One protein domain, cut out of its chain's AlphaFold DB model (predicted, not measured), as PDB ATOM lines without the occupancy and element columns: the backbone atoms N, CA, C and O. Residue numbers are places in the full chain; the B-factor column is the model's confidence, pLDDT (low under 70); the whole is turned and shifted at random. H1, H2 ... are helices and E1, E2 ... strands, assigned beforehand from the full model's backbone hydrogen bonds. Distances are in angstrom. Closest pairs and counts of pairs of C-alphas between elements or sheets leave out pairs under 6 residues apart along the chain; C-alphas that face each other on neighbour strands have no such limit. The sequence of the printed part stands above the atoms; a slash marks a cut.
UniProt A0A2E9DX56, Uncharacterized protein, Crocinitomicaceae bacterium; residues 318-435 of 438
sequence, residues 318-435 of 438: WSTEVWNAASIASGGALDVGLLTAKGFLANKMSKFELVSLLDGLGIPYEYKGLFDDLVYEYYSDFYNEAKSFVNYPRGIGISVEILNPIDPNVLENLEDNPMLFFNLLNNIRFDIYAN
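This is residues 318 to 435 of the 438 residues of an uncharacterized protein of Crocinitomicaceae bacterium (UniProt A0A2E9DX56). The two-stranded ribbon E1 and E2 and the long helix H4, its later part beside E2, run along the length of an elongated model. H1 and H2 make a corner at one end, H5 and H6 lie at the other, and H3 crosses H4 on the side away from the ribbon. The printed part has 118 residues, with six named helices and two named strands in the order H1 H2 H3 H4 E1 H5 H6 E2; the class is mostly helix and the strands are antiparallel. The whole is loose, with a radius of gyration of the C-alphas of 18.2 A and spans of 52 by 33 by 21 A.

E1, residues 395 to 402, and E2, residues 428 to 434, are antiparallel neighbours at 169 degrees; N 399 and O 431, 2.8 A apart, are within hydrogen-bond range. The closest C-alphas of E2 and H4, residues 368 to 391, are those of Ala 434 and Phe 389, 5.0 A apart. H2, residues 333 to 344, touches H4 with residues 338 to 342 alone, closest at the C-alphas of Leu 338 and Val 390, 5.6 A, at a steep tilt of 52 degrees, opposite ways. H1, residues 320 to 329, and H2 touch only at the corner, closest at the C-alphas of Ser 327 and Leu 334, 5.5 A. H3, residues 351 to 358, touches H4 about perpendicular at 86 degrees, closest at the C-alphas of Lys 351 and Tyr 376, 5.9 A. H5, residues 408 to 412, touches H6, residues 420 to 427, closest at the C-alphas of Val 410 and Leu 420, 5.9 A; both are apart from H4. Every O i to N i+4 pair is within hydrogen-bond range in H1, H2, H3, H5 and H6, and 18 of 20 in H4.

H4 is 32.7 A long from C-alpha 368 at (-1.356, -2.966, -15.604), with a kink of 31 degrees near residue 382. E1 is 23.5 A long and E2 19.7 A, ending at C-alpha 434 at (12.583, 19.573, -3.092).

The C-alphas farthest apart, those of Glu 321 and Asp 416, are 52.5 A apart. The printed part has no cut, and no link is long. Mean pLDDT of the printed part is 76.1; residues 326 to 332, 360 to 367, 405 to 415 and 418 to 425 are under 70.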
ATOM      1  N   TRP A 318      15.398  29.389  -4.409       82.00
ATOM      2  CA  TRP A 318      14.989  30.765  -4.162       82.00
ATOM      3  C   TRP A 318      14.774  31.049  -2.675       82.00
ATOM      4  O   TRP A 318      14.397  30.183  -1.877       82.00
ATOM      5  N   SER A 319      14.990  32.305  -2.301       86.62
ATOM      6  CA  SER A 319      14.797  32.822  -0.956       86.62
ATOM      7  C   SER A 319      13.314  32.915  -0.601       86.62
ATOM      8  O   SER A 319      12.410  32.841  -1.441       86.62
ATOM      9  N   THR A 320      13.041  33.106   0.690       87.69
ATOM     10  CA  THR A 320      11.660  33.297   1.155       87.69
ATOM     11  C   THR A 320      11.087  34.615   0.623       87.69
ATOM     12  O   THR A 320       9.890  34.721   0.366       87.69
ATOM     13  N   GLU A 321      11.939  35.612   0.417       83.56
ATOM     14  CA  GLU A 321      11.614  36.920  -0.129       83.56
ATOM     15  C   GLU A 321      11.175  36.818  -1.597       83.56
ATOM     16  O   GLU A 321      10.119  37.353  -1.945       83.56
ATOM     17  N   VAL A 322      11.911  36.062  -2.426       79.50
ATOM     18  CA  VAL A 322      11.531  35.769  -3.821       79.50
ATOM     19  C   VAL A 322      10.210  35.014  -3.884       79.50
ATOM     20  O   VAL A 322       9.311  35.418  -4.626       79.50
ATOM     21  N   TRP A 323      10.041  33.981  -3.055       79.69
ATOM     22  CA  TRP A 323       8.780  33.242  -2.988       79.69
ATOM     23  C   TRP A 323       7.593  34.151  -2.633       79.69
ATOM     24  O   TRP A 323       6.554  34.128  -3.295       79.69
ATOM     25  N   ASN A 324       7.745  34.989  -1.606       77.31
ATOM     26  CA  ASN A 324       6.687  35.895  -1.165       77.31
ATOM     27  C   ASN A 324       6.326  36.920  -2.246       77.31
ATOM     28  O   ASN A 324       5.145  37.203  -2.451       77.31
ATOM     29  N   ALA A 325       7.320  37.459  -2.956       70.44
ATOM     30  CA  ALA A 325       7.081  38.374  -4.067       70.44
ATOM     31  C   ALA A 325       6.320  37.691  -5.211       70.44
ATOM     32  O   ALA A 325       5.346  38.260  -5.708       70.44
ATOM     33  N   ALA A 326       6.704  36.466  -5.581       69.25
ATOM     34  CA  ALA A 326       6.001  35.674  -6.589       69.25
ATOM     35  C   ALA A 326       4.556  35.369  -6.164       69.25
ATOM     36  O   ALA A 326       3.624  35.528  -6.955       69.25
ATOM     37  N   SER A 327       4.339  35.006  -4.895       64.94
ATOM     38  CA  SER A 327       2.994  34.785  -4.360       64.94
ATOM     39  C   SER A 327       2.121  36.043  -4.465       64.94
ATOM     40  O   SER A 327       1.015  35.983  -5.014       64.94
ATOM     41  N   ILE A 328       2.635  37.200  -4.033       67.62
ATOM     42  CA  ILE A 328       1.929  38.488  -4.134       67.62
ATOM     43  C   ILE A 328       1.626  38.830  -5.599       67.62
ATOM     44  O   ILE A 328       0.493  39.203  -5.909       67.62
ATOM     45  N   ALA A 329       2.599  38.664  -6.499       65.94
ATOM     46  CA  ALA A 329       2.437  38.925  -7.930       65.94
ATOM     47  C   ALA A 329       1.371  38.018  -8.568       65.94
ATOM     48  O   ALA A 329       0.585  38.476  -9.393       65.94
ATOM     49  N   SER A 330       1.273  36.763  -8.120       65.94
ATOM     50  CA  SER A 330       0.232  35.818  -8.542       65.94
ATOM     51  C   SER A 330      -1.168  36.129  -7.985       65.94
ATOM     52  O   SER A 330      -2.121  35.400  -8.265       65.94
ATOM     53  N   GLY A 331      -1.316  37.162  -7.145       66.25
ATOM     54  CA  GLY A 331      -2.565  37.453  -6.436       66.25
ATOM     55  C   GLY A 331      -2.943  36.381  -5.405       66.25
ATOM     56  O   GLY A 331      -4.124  36.231  -5.090       66.25
ATOM     57  N   GLY A 332      -1.962  35.620  -4.905       65.12
ATOM     58  CA  GLY A 332      -2.159  34.503  -3.976       65.12
ATOM     59  C   GLY A 332      -2.548  33.175  -4.637       65.12
ATOM     60  O   GLY A 332      -2.834  32.210  -3.927       65.12
ATOM     61  N   ALA A 333      -2.556  33.083  -5.973       73.00
ATOM     62  CA  ALA A 333      -2.851  31.832  -6.677       73.00
ATOM     63  C   ALA A 333      -1.847  30.720  -6.320       73.00
ATOM     64  O   ALA A 333      -2.255  29.576  -6.109       73.00
ATOM     65  N   LEU A 334      -0.560  31.064  -6.177       70.50
ATOM     66  CA  LEU A 334       0.479  30.121  -5.748       70.50
ATOM     67  C   LEU A 334       0.216  29.581  -4.335       70.50
ATOM     68  O   LEU A 334       0.300  28.373  -4.116       70.50
ATOM     69  N   ASP A 335      -0.184  30.440  -3.394       73.00
ATOM     70  CA  ASP A 335      -0.498  30.024  -2.022       73.00
ATOM     71  C   ASP A 335      -1.719  29.098  -1.964       73.00
ATOM     72  O   ASP A 335      -1.715  28.102  -1.238       73.00
ATOM     73  N   VAL A 336      -2.763  29.397  -2.745       70.81
ATOM     74  CA  VAL A 336      -3.958  28.542  -2.851       70.81
ATOM     75  C   VAL A 336      -3.610  27.197  -3.489       70.81
ATOM     76  O   VAL A 336      -4.068  26.155  -3.007       70.81
ATOM     77  N   GLY A 337      -2.779  27.199  -4.534       74.75
ATOM     78  CA  GLY A 337      -2.264  25.987  -5.166       74.75
ATOM     79  C   GLY A 337      -1.493  25.118  -4.175       74.75
ATOM     80  O   GLY A 337      -1.813  23.941  -4.010       74.75
ATOM     81  N   LEU A 338      -0.556  25.708  -3.427       79.50
ATOM     82  CA  LEU A 338       0.198  25.001  -2.391       79.50
ATOM     83  C   LEU A 338      -0.683  24.492  -1.253       79.50
ATOM     84  O   LEU A 338      -0.484  23.375  -0.782       79.50
ATOM     85  N   LEU A 339      -1.662  25.275  -0.798       78.25
ATOM     86  CA  LEU A 339      -2.596  24.840   0.240       78.25
ATOM     87  C   LEU A 339      -3.433  23.644  -0.233       78.25
ATOM     88  O   LEU A 339      -3.652  22.696   0.524       78.25
ATOM     89  N   THR A 340      -3.861  23.669  -1.493       76.56
ATOM     90  CA  THR A 340      -4.584  22.561  -2.126       76.56
ATOM     91  C   THR A 340      -3.692  21.325  -2.218       76.56
ATOM     92  O   THR A 340      -4.088  20.245  -1.776       76.56
ATOM     93  N   ALA A 341      -2.455  21.487  -2.694       79.44
ATOM     94  CA  ALA A 341      -1.467  20.417  -2.767       79.44
ATOM     95  C   ALA A 341      -1.139  19.834  -1.379       79.44
ATOM     96  O   ALA A 341      -1.084  18.617  -1.230       79.44
ATOM     97  N   LYS A 342      -1.032  20.664  -0.329       84.88
ATOM     98  CA  LYS A 342      -0.914  20.204   1.071       84.88
ATOM     99  C   LYS A 342      -2.081  19.317   1.489       84.88
ATOM    100  O   LYS A 342      -1.865  18.345   2.205       84.88
ATOM    101  N   GLY A 343      -3.297  19.647   1.058       81.19
ATOM    102  CA  GLY A 343      -4.482  18.824   1.296       81.19
ATOM    103  C   GLY A 343      -4.363  17.443   0.650       81.19
ATOM    104  O   GLY A 343      -4.562  16.437   1.327       81.19
ATOM    105  N   PHE A 344      -3.967  17.391  -0.625       79.44
ATOM    106  CA  PHE A 344      -3.746  16.132  -1.350       79.44
ATOM    107  C   PHE A 344      -2.583  15.309  -0.786       79.44
ATOM    108  O   PHE A 344      -2.659  14.086  -0.735       79.44
ATOM    109  N   LEU A 345      -1.527  15.969  -0.310       86.06
ATOM    110  CA  LEU A 345      -0.335  15.332   0.252       86.06
ATOM    111  C   LEU A 345      -0.433  15.088   1.766       86.06
ATOM    112  O   LEU A 345       0.528  14.612   2.375       86.06
ATOM    113  N   ALA A 346      -1.573  15.383   2.400       84.69
ATOM    114  CA  ALA A 346      -1.751  15.207   3.840       84.69
ATOM    115  C   ALA A 346      -1.525  13.746   4.263       84.69
ATOM    116  O   ALA A 346      -0.851  13.488   5.262       84.69
ATOM    117  N   ASN A 347      -2.016  12.807   3.451       86.94
ATOM    118  CA  ASN A 347      -1.825  11.372   3.625       86.94
ATOM    119  C   ASN A 347      -1.252  10.765   2.344       86.94
ATOM    120  O   ASN A 347      -1.702  11.086   1.247       86.94
ATOM    121  N   LYS A 348      -0.268   9.876   2.493       89.62
ATOM    122  CA  LYS A 348       0.260   9.090   1.377       89.62
ATOM    123  C   LYS A 348      -0.802   8.087   0.937       89.62
ATOM    124  O   LYS A 348      -1.298   7.332   1.773       89.62
ATOM    125  N   MET A 349      -1.129   8.078  -0.351       87.38
ATOM    126  CA  MET A 349      -2.032   7.090  -0.931       87.38
ATOM    127  C   MET A 349      -1.397   5.699  -0.846       87.38
ATOM    128  O   MET A 349      -0.190   5.513  -1.036       87.38
ATOM    129  N   SER A 350      -2.215   4.702  -0.548       88.81
ATOM    130  CA  SER A 350      -1.856   3.302  -0.741       88.81
ATOM    131  C   SER A 350      -1.753   2.978  -2.234       88.81
ATOM    132  O   SER A 350      -2.337   3.672  -3.069       88.81
ATOM    133  N   LYS A 351      -1.055   1.885  -2.575       87.38
ATOM    134  CA  LYS A 351      -0.967   1.405  -3.965       87.38
ATOM    135  C   LYS A 351      -2.351   1.268  -4.599       87.38
ATOM    136  O   LYS A 351      -2.573   1.732  -5.707       87.38
ATOM    137  N   PHE A 352      -3.302   0.702  -3.860       85.31
ATOM    138  CA  PHE A 352      -4.674   0.517  -4.328       85.31
ATOM    139  C   PHE A 352      -5.386   1.839  -4.654       85.31
ATOM    140  O   PHE A 352      -6.066   1.929  -5.674       85.31
ATOM    141  N   GLU A 353      -5.243   2.860  -3.806       83.38
ATOM    142  CA  GLU A 353      -5.866   4.173  -4.017       83.38
ATOM    143  C   GLU A 353      -5.264   4.896  -5.226       83.38
ATOM    144  O   GLU A 353      -6.017   5.434  -6.036       83.38
ATOM    145  N   LEU A 354      -3.934   4.855  -5.373       81.88
ATOM    146  CA  LEU A 354      -3.250   5.444  -6.524       81.88
ATOM    147  C   LEU A 354      -3.680   4.759  -7.826       81.88
ATOM    148  O   LEU A 354      -4.084   5.432  -8.765       81.88
ATOM    149  N   VAL A 355      -3.667   3.427  -7.868       80.19
ATOM    150  CA  VAL A 355      -4.089   2.667  -9.056       80.19
ATOM    151  C   VAL A 355      -5.554   2.951  -9.393       80.19
ATOM    152  O   VAL A 355      -5.877   3.240 -10.536       80.19
ATOM    153  N   SER A 356      -6.439   2.991  -8.394       79.62
ATOM    154  CA  SER A 356      -7.861   3.305  -8.610       79.62
ATOM    155  C   SER A 356      -8.091   4.714  -9.176       79.62
ATOM    156  O   SER A 356      -9.063   4.929  -9.898       79.62
ATOM    157  N   LEU A 357      -7.221   5.677  -8.850       77.31
ATOM    158  CA  LEU A 357      -7.231   7.017  -9.445       77.31
ATOM    159  C   LEU A 357      -6.809   6.971 -10.924       77.31
ATOM    160  O   LEU A 357      -7.381   7.672 -11.756       77.31
ATOM    161  N   LEU A 358      -5.810   6.144 -11.237       73.75
ATOM    162  CA  LEU A 358      -5.203   6.021 -12.564       73.75
ATOM    163  C   LEU A 358      -5.962   5.067 -13.499       73.75
ATOM    164  O   LEU A 358      -5.751   5.111 -14.709       73.75
ATOM    165  N   ASP A 359      -6.901   4.273 -12.978       70.94
ATOM    166  CA  ASP A 359      -7.719   3.297 -13.717       70.94
ATOM    167  C   ASP A 359      -8.523   3.892 -14.895       70.94
ATOM    168  O   ASP A 359      -9.045   3.149 -15.727       70.94
ATOM    169  N   GLY A 360      -8.597   5.223 -15.011       63.09
ATOM    170  CA  GLY A 360      -9.192   5.948 -16.138       63.09
ATOM    171  C   GLY A 360      -8.240   6.315 -17.287       63.09
ATOM    172  O   GLY A 360      -8.716   6.839 -18.291       63.09
ATOM    173  N   LEU A 361      -6.931   6.057 -17.179       62.31
ATOM    174  CA  LEU A 361      -5.916   6.509 -18.149       62.31
ATOM    175  C   LEU A 361      -5.742   5.597 -19.379       62.31
ATOM    176  O   LEU A 361      -4.882   5.852 -20.214       62.31
ATOM    177  N   GLY A 362      -6.567   4.556 -19.533       60.47
ATOM    178  CA  GLY A 362      -6.607   3.748 -20.762       60.47
ATOM    179  C   GLY A 362      -5.441   2.766 -20.947       60.47
ATOM    180  O   GLY A 362      -5.198   2.321 -22.066       60.47
ATOM    181  N   ILE A 363      -4.737   2.403 -19.873       63.81
ATOM    182  CA  ILE A 363      -3.586   1.489 -19.923       63.81
ATOM    183  C   ILE A 363      -4.049   0.056 -20.245       63.81
ATOM    184  O   ILE A 363      -4.969  -0.443 -19.583       63.81
ATOM    185  N   PRO A 364      -3.427  -0.638 -21.222       64.25
ATOM    186  CA  PRO A 364      -3.773  -2.018 -21.547       64.25
ATOM    187  C   PRO A 364      -3.650  -2.948 -20.332       64.25
ATOM    188  O   PRO A 364      -2.659  -2.930 -19.600       64.25
ATOM    189  N   TYR A 365      -4.658  -3.802 -20.131       66.81
ATOM    190  CA  TYR A 365      -4.779  -4.679 -18.957       66.81
ATOM    191  C   TYR A 365      -3.571  -5.611 -18.759       66.81
ATOM    192  O   TYR A 365      -3.230  -5.964 -17.633       66.81
ATOM    193  N   GLU A 366      -2.910  -5.981 -19.854       65.62
ATOM    194  CA  GLU A 366      -1.753  -6.880 -19.888       65.62
ATOM    195  C   GLU A 366      -0.515  -6.307 -19.181       65.62
ATOM    196  O   GLU A 366       0.284  -7.071 -18.643       65.62
ATOM    197  N   TYR A 367      -0.390  -4.979 -19.109       64.81
ATOM    198  CA  TYR A 367       0.762  -4.290 -18.509       64.81
ATOM    199  C   TYR A 367       0.442  -3.639 -17.167       64.81
ATOM    200  O   TYR A 367       1.339  -3.169 -16.468       64.81
ATOM    201  N   LYS A 368      -0.836  -3.664 -16.777       71.25
ATOM    202  CA  LYS A 368      -1.356  -2.966 -15.604       71.25
ATOM    203  C   LYS A 368      -0.627  -3.352 -14.317       71.25
ATOM    204  O   LYS A 368      -0.219  -2.477 -13.577       71.25
ATOM    205  N   GLY A 369      -0.365  -4.640 -14.080       73.00
ATOM    206  CA  GLY A 369       0.300  -5.084 -12.846       73.00
ATOM    207  C   GLY A 369       1.717  -4.522 -12.648       73.00
ATOM    208  O   GLY A 369       2.025  -4.030 -11.567       73.00
ATOM    209  N   LEU A 370       2.552  -4.570 -13.694       70.62
ATOM    210  CA  LEU A 370       3.928  -4.047 -13.674       70.62
ATOM    211  C   LEU A 370       3.946  -2.517 -13.632       70.62
ATOM    212  O   LEU A 370       4.718  -1.925 -12.881       70.62
ATOM    213  N   PHE A 371       3.060  -1.884 -14.402       73.69
ATOM    214  CA  PHE A 371       2.889  -0.438 -14.398       73.69
ATOM    215  C   PHE A 371       2.448   0.075 -13.021       73.69
ATOM    216  O   PHE A 371       3.005   1.045 -12.519       73.69
ATOM    217  N   ASP A 372       1.502  -0.607 -12.373       79.44
ATOM    218  CA  ASP A 372       0.995  -0.251 -11.049       79.44
ATOM    219  C   ASP A 372       2.087  -0.319  -9.971       79.44
ATOM    220  O   ASP A 372       2.076   0.480  -9.033       79.44
ATOM    221  N   ASP A 373       2.997  -1.300 -10.050       79.88
ATOM    222  CA  ASP A 373       4.155  -1.399  -9.149       79.88
ATOM    223  C   ASP A 373       5.124  -0.232  -9.368       79.88
ATOM    224  O   ASP A 373       5.419   0.503  -8.425       79.88
ATOM    225  N   LEU A 374       5.538  -0.018 -10.616       77.06
ATOM    226  CA  LEU A 374       6.486   1.024 -10.999       77.06
ATOM    227  C   LEU A 374       5.970   2.435 -10.668       77.06
ATOM    228  O   LEU A 374       6.661   3.239 -10.047       77.06
ATOM    229  N   VAL A 375       4.729   2.750 -11.045       77.69
ATOM    230  CA  VAL A 375       4.134   4.064 -10.773       77.69
ATOM    231  C   VAL A 375       3.954   4.299  -9.281       77.69
ATOM    232  O   VAL A 375       4.094   5.433  -8.819       77.69
ATOM    233  N   TYR A 376       3.672   3.251  -8.504       83.94
ATOM    234  CA  TYR A 376       3.606   3.396  -7.058       83.94
ATOM    235  C   TYR A 376       4.971   3.681  -6.432       83.94
ATOM    236  O   TYR A 376       5.031   4.461  -5.484       83.94
ATOM    237  N   GLU A 377       6.045   3.087  -6.950       83.50
ATOM    238  CA  GLU A 377       7.420   3.373  -6.530       83.50
ATOM    239  C   GLU A 377       7.783   4.840  -6.803       83.50
ATOM    240  O   GLU A 377       8.058   5.581  -5.858       83.50
ATOM    241  N   TYR A 378       7.605   5.321  -8.039       78.69
ATOM    242  CA  TYR A 378       7.841   6.733  -8.372       78.69
ATOM    243  C   TYR A 378       6.976   7.695  -7.552       78.69
ATOM    244  O   TYR A 378       7.468   8.694  -7.027       78.69
ATOM    245  N   TYR A 379       5.683   7.394  -7.382       82.81
ATOM    246  CA  TYR A 379       4.811   8.175  -6.504       82.81
ATOM    247  C   TYR A 379       5.315   8.165  -5.060       82.81
ATOM    248  O   TYR A 379       5.249   9.179  -4.366       82.81
ATOM    249  N   SER A 380       5.772   7.009  -4.580       85.50
ATOM    250  CA  SER A 380       6.226   6.821  -3.211       85.50
ATOM    251  C   SER A 380       7.418   7.711  -2.884       85.50
ATOM    252  O   SER A 380       7.428   8.289  -1.787       85.50
ATOM    253  N   ASP A 381       8.355   7.815  -3.820       81.62
ATOM    254  CA  ASP A 381       9.581   8.595  -3.694       81.62
ATOM    255  C   ASP A 381       9.284  10.085  -3.870       81.62
ATOM    256  O   ASP A 381       9.559  10.886  -2.971       81.62
ATOM    257  N   PHE A 382       8.549  10.437  -4.928       84.31
ATOM    258  CA  PHE A 382       8.090  11.802  -5.176       84.31
ATOM    259  C   PHE A 382       7.222  12.360  -4.039       84.31
ATOM    260  O   PHE A 382       7.293  13.547  -3.734       84.31
ATOM    261  N   TYR A 383       6.406  11.535  -3.371       87.62
ATOM    262  CA  TYR A 383       5.501  11.991  -2.309       87.62
ATOM    263  C   TYR A 383       6.240  12.719  -1.182       87.62
ATOM    264  O   TYR A 383       5.749  13.736  -0.683       87.62
ATOM    265  N   ASN A 384       7.398  12.206  -0.757       88.62
ATOM    266  CA  ASN A 384       8.159  12.819   0.332       88.62
ATOM    267  C   ASN A 384       8.725  14.178  -0.092       88.62
ATOM    268  O   ASN A 384       8.615  15.147   0.664       88.62
ATOM    269  N   GLU A 385       9.244  14.258  -1.313       90.44
ATOM    270  CA  GLU A 385       9.803  15.478  -1.890       90.44
ATOM    271  C   GLU A 385       8.715  16.522  -2.139       90.44
ATOM    272  O   GLU A 385       8.788  17.637  -1.625       90.44
ATOM    273  N   ALA A 386       7.608  16.139  -2.774       85.75
ATOM    274  CA  ALA A 386       6.444  16.999  -2.946       85.75
ATOM    275  C   ALA A 386       5.925  17.523  -1.598       85.75
ATOM    276  O   ALA A 386       5.620  18.708  -1.459       85.75
ATOM    277  N   LYS A 387       5.867  16.671  -0.566       89.62
ATOM    278  CA  LYS A 387       5.468  17.075   0.789       89.62
ATOM    279  C   LYS A 387       6.458  18.057   1.420       89.62
ATOM    280  O   LYS A 387       6.027  18.983   2.112       89.62
ATOM    281  N   SER A 388       7.757  17.859   1.219       90.06
ATOM    282  CA  SER A 388       8.804  18.789   1.656       90.06
ATOM    283  C   SER A 388       8.626  20.150   0.979       90.06
ATOM    284  O   SER A 388       8.499  21.170   1.663       90.06
ATOM    285  N   PHE A 389       8.477  20.150  -0.349       88.94
ATOM    286  CA  PHE A 389       8.286  21.346  -1.163       88.94
ATOM    287  C   PHE A 389       7.062  22.149  -0.733       88.94
ATOM    288  O   PHE A 389       7.176  23.327  -0.415       88.94
ATOM    289  N   VAL A 390       5.881  21.524  -0.649       87.31
ATOM    290  CA  VAL A 390       4.661  22.280  -0.328       87.31
ATOM    291  C   VAL A 390       4.720  22.904   1.060       87.31
ATOM    292  O   VAL A 390       4.172  23.984   1.278       87.31
ATOM    293  N   ASN A 391       5.368  22.244   2.023       87.12
ATOM    294  CA  ASN A 391       5.529  22.789   3.366       87.12
ATOM    295  C   ASN A 391       6.489  23.964   3.391       87.12
ATOM    296  O   ASN A 391       6.261  24.894   4.169       87.12
ATOM    297  N   TYR A 392       7.517  23.915   2.551       87.50
ATOM    298  CA  TYR A 392       8.543  24.925   2.542       87.50
ATOM    299  C   TYR A 392       9.169  25.122   1.158       87.50
ATOM    300  O   TYR A 392      10.248  24.596   0.919       87.50
ATOM    301  N   PRO A 393       8.509  25.862   0.252       85.88
ATOM    302  CA  PRO A 393       8.923  25.964  -1.144       85.88
ATOM    303  C   PRO A 393      10.171  26.842  -1.250       85.88
ATOM    304  O   PRO A 393      10.081  28.069  -1.214       85.88
ATOM    305  N   ARG A 394      11.341  26.216  -1.357       87.81
ATOM    306  CA  ARG A 394      12.647  26.876  -1.509       87.81
ATOM    307  C   ARG A 394      13.368  26.520  -2.804       87.81
ATOM    308  O   ARG A 394      14.440  27.056  -3.060       87.81
ATOM    309  N   GLY A 395      12.820  25.608  -3.594       83.00
ATOM    310  CA  GLY A 395      13.420  25.207  -4.853       83.00
ATOM    311  C   GLY A 395      12.944  23.847  -5.329       83.00
ATOM    312  O   GLY A 395      12.290  23.114  -4.583       83.00
ATOM    313  N   ILE A 396      13.323  23.506  -6.552       80.19
ATOM    314  CA  ILE A 396      13.097  22.204  -7.175       80.19
ATOM    315  C   ILE A 396      14.396  21.804  -7.872       80.19
ATOM    316  O   ILE A 396      14.983  22.610  -8.591       80.19
ATOM    317  N   GLY A 397      14.830  20.573  -7.632       78.50
ATOM    318  CA  GLY A 397      15.917  19.934  -8.354       78.50
ATOM    319  C   GLY A 397      15.406  18.734  -9.135       78.50
ATOM    320  O   GLY A 397      14.515  18.015  -8.673       78.50
ATOM    321  N   ILE A 398      15.955  18.535 -10.325       74.56
ATOM    322  CA  ILE A 398      15.701  17.377 -11.180       74.56
ATOM    323  C   ILE A 398      17.050  16.754 -11.498       74.56
ATOM    324  O   ILE A 398      17.963  17.453 -11.922       74.56
ATOM    325  N   SER A 399      17.177  15.447 -11.316       78.50
ATOM    326  CA  SER A 399      18.372  14.690 -11.665       78.50
ATOM    327  C   SER A 399      17.994  13.486 -12.512       78.50
ATOM    328  O   SER A 399      17.093  12.726 -12.165       78.50
ATOM    329  N   VAL A 400      18.711  13.301 -13.614       74.69
ATOM    330  CA  VAL A 400      18.594  12.147 -14.502       74.69
ATOM    331  C   VAL A 400      19.954  11.480 -14.565       74.69
ATOM    332  O   VAL A 400      20.935  12.114 -14.932       74.69
ATOM    333  N   GLU A 401      20.026  10.210 -14.197       79.75
ATOM    334  CA  GLU A 401      21.244   9.408 -14.235       79.75
ATOM    335  C   GLU A 401      20.998   8.179 -15.107       79.75
ATOM    336  O   GLU A 401      20.158   7.333 -14.801       79.75
ATOM    337  N   ILE A 402      21.740   8.077 -16.204       77.19
ATOM    338  CA  ILE A 402      21.758   6.907 -17.070       77.19
ATOM    339  C   ILE A 402      22.880   6.000 -16.566       77.19
ATOM    340  O   ILE A 402      24.066   6.292 -16.728       77.19
ATOM    341  N   LEU A 403      22.488   4.912 -15.901       78.38
ATOM    342  CA  LEU A 403      23.383   4.005 -15.175       78.38
ATOM    343  C   LEU A 403      24.258   3.178 -16.115       78.38
ATOM    344  O   LEU A 403      25.394   2.849 -15.782       78.38
ATOM    345  N   ASN A 404      23.705   2.802 -17.267       71.38
ATOM    346  CA  ASN A 404      24.381   2.004 -18.277       71.38
ATOM    347  C   ASN A 404      24.043   2.543 -19.670       71.38
ATOM    348  O   ASN A 404      22.904   2.973 -19.871       71.38
ATOM    349  N   PRO A 405      24.977   2.429 -20.633       65.56
ATOM    350  CA  PRO A 405      24.697   2.601 -22.054       65.56
ATOM    351  C   PRO A 405      23.385   1.929 -22.462       65.56
ATOM    352  O   PRO A 405      23.187   0.736 -22.202       65.56
ATOM    353  N   ILE A 406      22.487   2.691 -23.083       64.12
ATOM    354  CA  ILE A 406      21.229   2.154 -23.588       64.12
ATOM    355  C   ILE A 406      21.529   1.420 -24.896       64.12
ATOM    356  O   ILE A 406      22.005   2.021 -25.855       64.12
ATOM    357  N   ASP A 407      21.268   0.111 -24.930       65.00
ATOM    358  CA  ASP A 407      21.394  -0.682 -26.155       65.00
ATOM    359  C   ASP A 407      20.361  -0.181 -27.184       65.00
ATOM    360  O   ASP A 407      19.160  -0.278 -26.912       65.00
ATOM    361  N   PRO A 408      20.780   0.328 -28.358       60.84
ATOM    362  CA  PRO A 408      19.870   0.858 -29.379       60.84
ATOM    363  C   PRO A 408      18.831  -0.162 -29.840       60.84
ATOM    364  O   PRO A 408      17.687   0.190 -30.110       60.84
ATOM    365  N   ASN A 409      19.184  -1.454 -29.822       63.47
ATOM    366  CA  ASN A 409      18.253  -2.523 -30.176       63.47
ATOM    367  C   ASN A 409      17.061  -2.591 -29.207       63.47
ATOM    368  O   ASN A 409      16.020  -3.146 -29.548       63.47
ATOM    369  N   VAL A 410      17.196  -2.082 -27.978       64.25
ATOM    370  CA  VAL A 410      16.089  -2.027 -27.014       64.25
ATOM    371  C   VAL A 410      15.044  -1.016 -27.471       64.25
ATOM    372  O   VAL A 410      13.859  -1.306 -27.332       64.25
ATOM    373  N   LEU A 411      15.474   0.113 -28.043       59.28
ATOM    374  CA  LEU A 411      14.590   1.154 -28.563       59.28
ATOM    375  C   LEU A 411      13.905   0.700 -29.860       59.28
ATOM    376  O   LEU A 411      12.680   0.694 -29.934       59.28
ATOM    377  N   GLU A 412      14.674   0.170 -30.817       60.84
ATOM    378  CA  GLU A 412      14.148  -0.327 -32.103       60.84
ATOM    379  C   GLU A 412      13.092  -1.437 -31.951       60.84
ATOM    380  O   GLU A 412      12.212  -1.590 -32.795       60.84
ATOM    381  N   ASN A 413      13.161  -2.226 -30.873       67.25
ATOM    382  CA  ASN A 413      12.238  -3.334 -30.619       67.25
ATOM    383  C   ASN A 413      11.137  -2.997 -29.591       67.25
ATOM    384  O   ASN A 413      10.406  -3.902 -29.178       67.25
ATOM    385  N   LEU A 414      11.001  -1.738 -29.150       62.84
ATOM    386  CA  LEU A 414       9.955  -1.323 -28.202       62.84
ATOM    387  C   LEU A 414       8.545  -1.595 -28.730       62.84
ATOM    388  O   LEU A 414       7.693  -2.054 -27.969       62.84
ATOM    389  N   GLU A 415       8.305  -1.333 -30.019       60.75
ATOM    390  CA  GLU A 415       6.999  -1.555 -30.653       60.75
ATOM    391  C   GLU A 415       6.617  -3.042 -30.667       60.75
ATOM    392  O   GLU A 415       5.481  -3.405 -30.353       60.75
ATOM    393  N   ASP A 416       7.586  -3.910 -30.966       73.31
ATOM    394  CA  ASP A 416       7.398  -5.362 -31.041       73.31
ATOM    395  C   ASP A 416       7.382  -6.029 -29.656       73.31
ATOM    396  O   ASP A 416       6.776  -7.091 -29.465       73.31
ATOM    397  N   ASN A 417       8.049  -5.425 -28.671       71.94
ATOM    398  CA  ASN A 417       8.111  -5.913 -27.303       71.94
ATOM    399  C   ASN A 417       8.135  -4.758 -26.286       71.94
ATOM    400  O   ASN A 417       9.201  -4.403 -25.768       71.94
ATOM    401  N   PRO A 418       6.964  -4.250 -25.869       65.44
ATOM    402  CA  PRO A 418       6.875  -3.146 -24.916       65.44
ATOM    403  C   PRO A 418       7.458  -3.467 -23.528       65.44
ATOM    404  O   PRO A 418       7.632  -2.559 -22.723       65.44
ATOM    405  N   MET A 419       7.822  -4.722 -23.214       67.31
ATOM    406  CA  MET A 419       8.567  -5.037 -21.978       67.31
ATOM    407  C   MET A 419      10.004  -4.536 -21.979       67.31
ATOM    408  O   MET A 419      10.588  -4.378 -20.908       67.31
ATOM    409  N   LEU A 420      10.546  -4.208 -23.148       68.50
ATOM    410  CA  LEU A 420      11.832  -3.538 -23.275       68.50
ATOM    411  C   LEU A 420      11.815  -2.126 -22.669       68.50
ATOM    412  O   LEU A 420      12.839  -1.686 -22.152       68.50
ATOM    413  N   PHE A 421      10.646  -1.483 -22.577       66.94
ATOM    414  CA  PHE A 421      10.475  -0.206 -21.877       66.94
ATOM    415  C   PHE A 421      10.894  -0.285 -20.405       66.94
ATOM    416  O   PHE A 421      11.577   0.599 -19.896       66.94
ATOM    417  N   PHE A 422      10.567  -1.384 -19.721       67.00
ATOM    418  CA  PHE A 422      10.979  -1.575 -18.330       67.00
ATOM    419  C   PHE A 422      12.492  -1.796 -18.197       67.00
ATOM    420  O   PHE A 422      13.071  -1.416 -17.183       67.00
ATOM    421  N   ASN A 423      13.161  -2.349 -19.215       66.88
ATOM    422  CA  ASN A 423      14.624  -2.438 -19.224       66.88
ATOM    423  C   ASN A 423      15.274  -1.059 -19.385       66.88
ATOM    424  O   ASN A 423      16.306  -0.812 -18.764       66.88
ATOM    425  N   LEU A 424      14.670  -0.163 -20.174       68.19
ATOM    426  CA  LEU A 424      15.117   1.229 -20.293       68.19
ATOM    427  C   LEU A 424      14.955   1.968 -18.968       68.19
ATOM    428  O   LEU A 424      15.922   2.521 -18.455       68.19
ATOM    429  N   LEU A 425      13.766   1.893 -18.365       68.88
ATOM    430  CA  LEU A 425      13.497   2.539 -17.080       68.88
ATOM    431  C   LEU A 425      14.386   2.012 -15.948       68.88
ATOM    432  O   LEU A 425      14.820   2.788 -15.109       68.88
ATOM    433  N   ASN A 426      14.738   0.724 -15.947       72.44
ATOM    434  CA  ASN A 426      15.673   0.171 -14.960       72.44
ATOM    435  C   ASN A 426      17.110   0.715 -15.092       72.44
ATOM    436  O   ASN A 426      17.885   0.611 -14.142       72.44
ATOM    437  N   ASN A 427      17.480   1.262 -16.253       72.06
ATOM    438  CA  ASN A 427      18.792   1.863 -16.499       72.06
ATOM    439  C   ASN A 427      18.794   3.390 -16.346       72.06
ATOM    440  O   ASN A 427      19.864   3.992 -16.419       72.06
ATOM    441  N   ILE A 428      17.634   4.006 -16.110       73.19
ATOM    442  CA  ILE A 428      17.481   5.448 -15.922       73.19
ATOM    443  C   ILE A 428      16.993   5.690 -14.496       73.19
ATOM    444  O   ILE A 428      15.864   5.359 -14.138       73.19
ATOM    445  N   ARG A 429      17.827   6.313 -13.666       80.12
ATOM    446  CA  ARG A 429      17.386   6.861 -12.386       80.12
ATOM    447  C   ARG A 429      16.927   8.295 -12.607       80.12
ATOM    448  O   ARG A 429      17.680   9.131 -13.098       80.12
ATOM    449  N   PHE A 430      15.682   8.561 -12.245       75.50
ATOM    450  CA  PHE A 430      15.072   9.877 -12.333       75.50
ATOM    451  C   PHE A 430      14.656  10.315 -10.933       75.50
ATOM    452  O   PHE A 430      13.815   9.668 -10.311       75.50
ATOM    453  N   ASP A 431      15.228  11.418 -10.466       80.69
ATOM    454  CA  ASP A 431      14.967  11.980  -9.150       80.69
ATOM    455  C   ASP A 431      14.425  13.405  -9.298       80.69
ATOM    456  O   ASP A 431      15.028  14.251  -9.958       80.69
ATOM    457  N   ILE A 432      13.305  13.696  -8.637       78.62
ATOM    458  CA  ILE A 432      12.854  15.069  -8.385       78.62
ATOM    459  C   ILE A 432      12.948  15.285  -6.888       78.62
ATOM    460  O   ILE A 432      12.294  14.567  -6.133       78.62
ATOM    461  N   TYR A 433      13.706  16.287  -6.462       87.75
ATOM    462  CA  TYR A 433      13.865  16.618  -5.051       87.75
ATOM    463  C   TYR A 433      13.502  18.064  -4.764       87.75
ATOM    464  O   TYR A 433      13.614  18.969  -5.594       87.75
ATOM    465  N   ALA A 434      13.019  18.278  -3.551       88.50
ATOM    466  CA  ALA A 434      12.583  19.573  -3.092       88.50
ATOM    467  C   ALA A 434      13.710  20.318  -2.392       88.50
ATOM    468  O   ALA A 434      14.482  19.753  -1.620       88.50
ATOM    469  N   ASN A 435      13.686  21.637  -2.548       88.25
ATOM    470  CA  ASN A 435      14.463  22.572  -1.743       88.25
ATOM    471  C   ASN A 435      15.988  22.345  -1.817       88.25
ATOM    472  O   ASN A 435      16.619  22.222  -0.759       88.25
TER     473      ASN A 435